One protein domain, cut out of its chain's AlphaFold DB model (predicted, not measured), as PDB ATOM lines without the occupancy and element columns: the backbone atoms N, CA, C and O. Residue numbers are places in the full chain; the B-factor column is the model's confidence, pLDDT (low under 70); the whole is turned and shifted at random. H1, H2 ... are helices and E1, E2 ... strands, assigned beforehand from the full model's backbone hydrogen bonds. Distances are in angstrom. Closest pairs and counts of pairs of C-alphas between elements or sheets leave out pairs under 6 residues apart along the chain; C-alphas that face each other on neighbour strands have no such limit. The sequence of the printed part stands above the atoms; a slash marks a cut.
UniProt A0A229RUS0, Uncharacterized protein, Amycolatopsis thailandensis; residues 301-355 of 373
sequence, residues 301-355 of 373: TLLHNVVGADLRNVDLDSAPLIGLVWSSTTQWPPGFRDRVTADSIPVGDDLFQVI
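What this domain is: This is residues 301 to 355 of the 373 residues of an uncharacterized protein of Amycolatopsis thailandensis (UniProt A0A229RUS0). Little regular structure is present: a long looping stretch, residues 305 to 335, makes most of the body, with a small hairpin of E1 and E2 at one end and the short H2 near E2. Residues 325 to 326 pair antiparallel with E2 residues 352 to 353. The printed part has 55 residues, 20 of them in named elements, in the order H1, H2, E1, E2; the class is mixed. It is compact, radius of gyration of the C-alphas 10.0 A, spanning 26 by 18 by 18 A.

How they stand to each other: H1, residues 301 to 304, is apart from H2, residues 336 to 342, from E1, residues 344 to 348, and from E2, residues 351 to 354. The closest C-alphas of H2 and E2, Val 340 and Val 354, are 6.6 A apart. E1 and E2 form an antiparallel hairpin at 149 degrees, with N 345 and O 353 2.9 A apart, within hydrogen-bond range. In H2 every O i to N i+4 pair is within range; H1 is too short for one.

Where its parts are: H1 begins at C-alpha 301 (56.588, 174.812, 36.669). H2 is 9.9 A long, E1 11.9 A and E2 10.3 A, ending at C-alpha 354 (43.909, 178.683, 33.372).

The domain as a whole: The C-alphas farthest apart, Ser 318 and Asp 349, are 28.4 A apart. The link H1 to H2 is long. The printed part has no cut, and no printed residue is under pLDDT 70.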
ATOM      1  N   THR A 301      57.085 175.912  37.503       75.19
ATOM      2  CA  THR A 301      56.588 174.812  36.669       75.19
ATOM      3  C   THR A 301      56.045 173.674  37.524       75.19
ATOM      4  O   THR A 301      54.990 173.150  37.203       75.19
ATOM      5  N   LEU A 302      56.707 173.311  38.624       75.06
ATOM      6  CA  LEU A 302      56.219 172.268  39.532       75.06
ATOM      7  C   LEU A 302      54.920 172.669  40.237       75.06
ATOM      8  O   LEU A 302      54.014 171.852  40.352       75.06
ATOM      9  N   LEU A 303      54.811 173.922  40.677       81.81
ATOM     10  CA  LEU A 303      53.621 174.425  41.367       81.81
ATOM     11  C   LEU A 303      52.442 174.656  40.418       81.81
ATOM     12  O   LEU A 303      51.292 174.498  40.815       81.81
ATOM     13  N   HIS A 304      52.715 175.021  39.166       91.81
ATOM     14  CA  HIS A 304      51.680 175.285  38.175       91.81
ATOM     15  C   HIS A 304      51.398 174.095  37.263       91.81
ATOM     16  O   HIS A 304      50.562 174.237  36.389       91.81
ATOM     17  N   ASN A 305      52.044 172.939  37.408       95.50
ATOM     18  CA  ASN A 305      51.772 171.783  36.556       95.50
ATOM     19  C   ASN A 305      51.113 170.664  37.359       95.50
ATOM     20  O   ASN A 305      51.771 169.943  38.105       95.50
ATOM     21  N   VAL A 306      49.808 170.505  37.161       96.88
ATOM     22  CA  VAL A 306      48.994 169.466  37.806       96.88
ATOM     23  C   VAL A 306      48.479 168.437  36.800       96.88
ATOM     24  O   VAL A 306      47.463 167.786  37.035       96.88
ATOM     25  N   VAL A 307      49.152 168.287  35.658       97.31
ATOM     26  CA  VAL A 307      48.774 167.341  34.599       97.31
ATOM     27  C   VAL A 307      48.628 165.926  35.164       97.31
ATOM     28  O   VAL A 307      49.585 165.328  35.651       97.31
ATOM     29  N   GLY A 308      47.408 165.390  35.101       96.81
ATOM     30  CA  GLY A 308      47.071 164.053  35.595       96.81
ATOM     31  C   GLY A 308      47.013 163.916  37.119       96.81
ATOM     32  O   GLY A 308      46.840 162.801  37.611       96.81
ATOM     33  N   ALA A 309      47.140 165.013  37.870       96.38
ATOM     34  CA  ALA A 309      47.054 164.987  39.324       96.38
ATOM     35  C   ALA A 309      45.630 164.664  39.804       96.38
ATOM     36  O   ALA A 309      44.635 165.003  39.154       96.38
ATOM     37  N   ASP A 310      45.533 164.033  40.975       97.56
ATOM     38  CA  ASP A 310      44.269 163.816  41.676       97.56
ATOM     39  C   ASP A 310      44.070 164.887  42.753       97.56
ATOM     40  O   ASP A 310      44.661 164.830  43.828       97.56
ATOM     41  N   LEU A 311      43.236 165.878  42.443       96.19
ATOM     42  CA  LEU A 311      42.912 167.014  43.300       96.19
ATOM     43  C   LEU A 311      41.537 166.869  43.968       96.19
ATOM     44  O   LEU A 311      41.070 167.819  44.583       96.19
ATOM     45  N   ARG A 312      40.866 165.707  43.881       97.00
ATOM     46  CA  ARG A 312      39.479 165.530  44.374       97.00
ATOM     47  C   ARG A 312      39.287 165.867  45.856       97.00
ATOM     48  O   ARG A 312      38.184 166.236  46.241       97.00
ATOM     49  N   ASN A 313      40.345 165.726  46.655       94.31
ATOM     50  CA  ASN A 313      40.346 165.966  48.101       94.31
ATOM     51  C   ASN A 313      41.103 167.246  48.503       94.31
ATOM     52  O   ASN A 313      41.400 167.427  49.682       94.31
ATOM     53  N   VAL A 314      41.471 168.098  47.543       92.19
ATOM     54  CA  VAL A 314      42.173 169.360  47.803       92.19
ATOM     55  C   VAL A 314      41.147 170.485  47.893       92.19
ATOM     56  O   VAL A 314      40.296 170.619  47.014       92.19
ATOM     57  N   ASP A 315      41.233 171.300  48.944       91.25
ATOM     58  CA  ASP A 315      40.453 172.533  49.050       91.25
ATOM     59  C   ASP A 315      41.035 173.589  48.099       91.25
ATOM     60  O   ASP A 315      42.150 174.080  48.291       91.25
ATOM     61  N   LEU A 316      40.288 173.892  47.037       92.62
ATOM     62  CA  LEU A 316      40.673 174.843  45.995       92.62
ATOM     63  C   LEU A 316      39.817 176.116  46.011       92.62
ATOM     64  O   LEU A 316      40.014 176.972  45.150       92.62
ATOM     65  N   ASP A 317      38.898 176.285  46.969       87.00
ATOM     66  CA  ASP A 317      37.931 177.399  46.964       87.00
ATOM     67  C   ASP A 317      38.602 178.775  47.083       87.00
ATOM     68  O   ASP A 317      38.076 179.778  46.597       87.00
ATOM     69  N   SER A 318      39.788 178.815  47.692       85.75
ATOM     70  CA  SER A 318      40.604 180.024  47.852       85.75
ATOM     71  C   SER A 318      41.918 180.000  47.064       85.75
ATOM     72  O   SER A 318      42.670 180.976  47.102       85.75
ATOM     73  N   ALA A 319      42.226 178.906  46.363       85.94
ATOM     74  CA  ALA A 319      43.519 178.732  45.710       85.94
ATOM     75  C   ALA A 319      43.567 179.519  44.389       85.94
ATOM     76  O   ALA A 319      42.688 179.334  43.548       85.94
ATOM     77  N   PRO A 320      44.552 180.406  44.149       86.56
ATOM     78  CA  PRO A 320      44.675 181.085  42.864       86.56
ATOM     79  C   PRO A 320      45.057 180.069  41.781       86.56
ATOM     80  O   PRO A 320      46.170 179.558  41.763       86.56
ATOM     81  N   LEU A 321      44.126 179.778  40.869       93.56
ATOM     82  CA  LEU A 321      44.350 178.797  39.799       93.56
ATOM     83  C   LEU A 321      44.983 179.404  38.538       93.56
ATOM     84  O   LEU A 321      45.308 178.667  37.616       93.56
ATOM     85  N   ILE A 322      45.151 180.727  38.465       93.38
ATOM     86  CA  ILE A 322      45.689 181.409  37.278       93.38
ATOM     87  C   ILE A 322      47.094 180.889  36.956       93.38
ATOM     88  O   ILE A 322      47.973 180.848  37.811       93.38
ATOM     89  N   GLY A 323      47.314 180.539  35.692       93.62
ATOM     90  CA  GLY A 323      48.585 180.036  35.181       93.62
ATOM     91  C   GLY A 323      48.783 178.532  35.356       93.62
ATOM     92  O   GLY A 323      49.731 178.000  34.776       93.62
ATOM     93  N   LEU A 324      47.890 177.855  36.081       96.25
ATOM     94  CA  LEU A 324      47.934 176.418  36.306       96.25
ATOM     95  C   LEU A 324      47.663 175.650  35.003       96.25
ATOM     96  O   LEU A 324      46.672 175.886  34.309       96.25
ATOM     97  N   VAL A 325      48.563 174.731  34.682       97.31
ATOM     98  CA  VAL A 325      48.552 173.818  33.546       97.31
ATOM     99  C   VAL A 325      48.004 172.471  33.994       97.31
ATOM    100  O   VAL A 325      48.476 171.877  34.965       97.31
ATOM    101  N   TRP A 326      47.014 171.979  33.262       98.06
ATOM    102  CA  TRP A 326      46.312 170.739  33.555       98.06
ATOM    103  C   TRP A 326      45.953 169.996  32.262       98.06
ATOM    104  O   TRP A 326      46.019 170.549  31.165       98.06
ATOM    105  N   SER A 327      45.580 168.727  32.398       98.31
ATOM    106  CA  SER A 327      45.140 167.846  31.303       98.31
ATOM    107  C   SER A 327      43.765 167.239  31.568       98.31
ATOM    108  O   SER A 327      43.319 167.207  32.718       98.31
ATOM    109  N   SER A 328      43.115 166.646  30.562       98.06
ATOM    110  CA  SER A 328      41.825 165.956  30.750       98.06
ATOM    111  C   SER A 328      41.864 164.807  31.770       98.06
ATOM    112  O   SER A 328      40.819 164.442  32.320       98.06
ATOM    113  N   THR A 329      43.051 164.263  32.061       98.25
ATOM    114  CA  THR A 329      43.286 163.237  33.090       98.25
ATOM    115  C   THR A 329      43.375 163.794  34.514       98.25
ATOM    116  O   THR A 329      43.321 163.022  35.469       98.25
ATOM    117  N   THR A 330      43.464 165.116  34.675       98.06
ATOM    118  CA  THR A 330      43.458 165.792  35.983       98.06
ATOM    119  C   THR A 330      42.082 165.639  36.630       98.06
ATOM    120  O   THR A 330      41.042 165.925  36.012       98.06
ATOM    121  N   GLN A 331      42.062 165.164  37.874       98.31
ATOM    122  CA  GLN A 331      40.833 164.918  38.623       98.31
ATOM    123  C   GLN A 331      40.580 166.089  39.563       98.31
ATOM    124  O   GLN A 331      41.347 166.331  40.485       98.31
ATOM    125  N   TRP A 332      39.502 166.822  39.319       97.62
ATOM    126  CA  TRP A 332      39.141 168.015  40.079       97.62
ATOM    127  C   TRP A 332      38.145 167.689  41.195       97.62
ATOM    128  O   TRP A 332      37.406 166.704  41.070       97.62
ATOM    129  N   PRO A 333      38.044 168.532  42.238       96.69
ATOM    130  CA  PRO A 333      36.900 168.506  43.138       96.69
ATOM    131  C   PRO A 333      35.564 168.612  42.373       96.69
ATOM    132  O   PRO A 333      35.510 169.194  41.279       96.69
ATOM    133  N   PRO A 334      34.459 168.074  42.917       94.94
ATOM    134  CA  PRO A 334      33.137 168.211  42.310       94.94
ATOM    135  C   PRO A 334      32.785 169.677  42.006       94.94
ATOM    136  O   PRO A 334      32.941 170.550  42.852       94.94
ATOM    137  N   GLY A 335      32.320 169.958  40.785       91.88
ATOM    138  CA  GLY A 335      31.963 171.312  40.334       91.88
ATOM    139  C   GLY A 335      33.134 172.188  39.864       91.88
ATOM    140  O   GLY A 335      32.897 173.170  39.162       91.88
ATOM    141  N   PHE A 336      34.391 171.827  40.158       94.94
ATOM    142  CA  PHE A 336      35.555 172.603  39.705       94.94
ATOM    143  C   PHE A 336      35.881 172.388  38.233       94.94
ATOM    144  O   PHE A 336      36.284 173.336  37.566       94.94
ATOM    145  N   ARG A 337      35.693 171.171  37.705       95.50
ATOM    146  CA  ARG A 337      36.062 170.850  36.315       95.50
ATOM    147  C   ARG A 337      35.437 171.823  35.314       95.50
ATOM    148  O   ARG A 337      36.156 172.340  34.464       95.50
ATOM    149  N   ASP A 338      34.141 172.099  35.423       94.62
ATOM    150  CA  ASP A 338      33.445 172.981  34.477       94.62
ATOM    151  C   ASP A 338      33.942 174.427  34.580       94.62
ATOM    152  O   ASP A 338      34.149 175.081  33.560       94.62
ATOM    153  N   ARG A 339      34.206 174.904  35.806       92.38
ATOM    154  CA  ARG A 339      34.772 176.239  36.047       92.38
ATOM    155  C   ARG A 339      36.181 176.352  35.470       92.38
ATOM    156  O   ARG A 339      36.430 177.221  34.645       92.38
ATOM    157  N   VAL A 340      37.076 175.442  35.851       95.25
ATOM    158  CA  VAL A 340      38.466 175.436  35.377       95.25
ATOM    159  C   VAL A 340      38.515 175.321  33.856       95.25
ATOM    160  O   VAL A 340      39.296 176.023  33.222       95.25
ATOM    161  N   THR A 341      37.651 174.502  33.252       96.00
ATOM    162  CA  THR A 341      37.551 174.384  31.790       96.00
ATOM    163  C   THR A 341      37.118 175.698  31.143       96.00
ATOM    164  O   THR A 341      37.717 176.100  30.151       96.00
ATOM    165  N   ALA A 342      36.116 176.386  31.703       95.25
ATOM    166  CA  ALA A 342      35.649 177.677  31.196       95.25
ATOM    167  C   ALA A 342      36.710 178.785  31.302       95.25
ATOM    168  O   ALA A 342      36.760 179.664  30.443       95.25
ATOM    169  N   ASP A 343      37.566 178.718  32.324       95.94
ATOM    170  CA  ASP A 343      38.619 179.702  32.586       95.94
ATOM    171  C   ASP A 343      39.969 179.340  31.940       95.94
ATOM    172  O   ASP A 343      40.966 180.023  32.186       95.94
ATOM    173  N   SER A 344      40.026 178.284  31.120       97.06
ATOM    174  CA  SER A 344      41.262 177.793  30.502       97.06
ATOM    175  C   SER A 344      41.339 178.015  28.995       97.06
ATOM    176  O   SER A 344      40.337 177.998  28.284       97.06
ATOM    177  N   ILE A 345      42.568 178.133  28.492       97.06
ATOM    178  CA  ILE A 345      42.893 178.057  27.063       97.06
ATOM    179  C   ILE A 345      43.704 176.797  26.757       97.06
ATOM    180  O   ILE A 345      44.506 176.372  27.591       97.06
ATOM    181  N   PRO A 346      43.539 176.196  25.569       97.62
ATOM    182  CA  PRO A 346      44.402 175.107  25.135       97.62
ATOM    183  C   PRO A 346      45.816 175.631  24.853       97.62
ATOM    184  O   PRO A 346      45.990 176.633  24.159       97.62
ATOM    185  N   VAL A 347      46.826 174.932  25.369       97.31
ATOM    186  CA  VAL A 347      48.256 175.227  25.146       97.31
ATOM    187  C   VAL A 347      48.998 174.080  24.449       97.31
ATOM    188  O   VAL A 347      50.147 174.244  24.044       97.31
ATOM    189  N   GLY A 348      48.344 172.932  24.268       96.00
ATOM    190  CA  GLY A 348      48.875 171.773  23.553       96.00
ATOM    191  C   GLY A 348      47.854 170.642  23.452       96.00
ATOM    192  O   GLY A 348      46.699 170.799  23.853       96.00
ATOM    193  N   ASP A 349      48.292 169.498  22.928       97.38
ATOM    194  CA  ASP A 349      47.469 168.289  22.861       97.38
ATOM    195  C   ASP A 349      47.121 167.825  24.280       97.38
ATOM    196  O   ASP A 349      47.998 167.409  25.034       97.38
ATOM    197  N   ASP A 350      45.838 167.921  24.639       97.56
ATOM    198  CA  ASP A 350      45.326 167.620  25.983       97.56
ATOM    199  C   ASP A 350      45.976 168.441  27.116       97.56
ATOM    200  O   ASP A 350      46.055 167.998  28.260       97.56
ATOM    201  N   LEU A 351      46.452 169.651  26.804       97.62
ATOM    202  CA  LEU A 351      47.005 170.575  27.789       97.62
ATOM    203  C   LEU A 351      46.256 171.897  27.761       97.62
ATOM    204  O   LEU A 351      46.098 172.530  26.714       97.62
ATOM    205  N   PHE A 352      45.862 172.337  28.944       97.94
ATOM    206  CA  PHE A 352      45.076 173.535  29.168       97.94
ATOM    207  C   PHE A 352      45.754 174.385  30.234       97.94
ATOM    208  O   PHE A 352      46.316 173.850  31.186       97.94
ATOM    209  N   GLN A 353      45.697 175.703  30.082       97.00
ATOM    210  CA  GLN A 353      46.199 176.655  31.064       97.00
ATOM    211  C   GLN A 353      45.082 177.597  31.495       97.00
ATOM    212  O   GLN A 353      44.435 178.210  30.647       97.00
ATOM    213  N   VAL A 354      44.887 177.746  32.803       96.31
ATOM    214  CA  VAL A 354      43.909 178.683  33.372       96.31
ATOM    215  C   VAL A 354      44.385 180.123  33.156       96.31
ATOM    216  O   VAL A 354      45.480 180.486  33.584       96.31
ATOM    217  N   ILE A 355      43.572 180.959  32.512       94.50
ATOM    218  CA  ILE A 355      43.864 182.379  32.237       94.50
ATOM    219  C   ILE A 355      42.855 183.348  32.863       94.50
ATOM    220  O   ILE A 355      43.139 184.540  32.972       94.50
TER     221      ILE A 355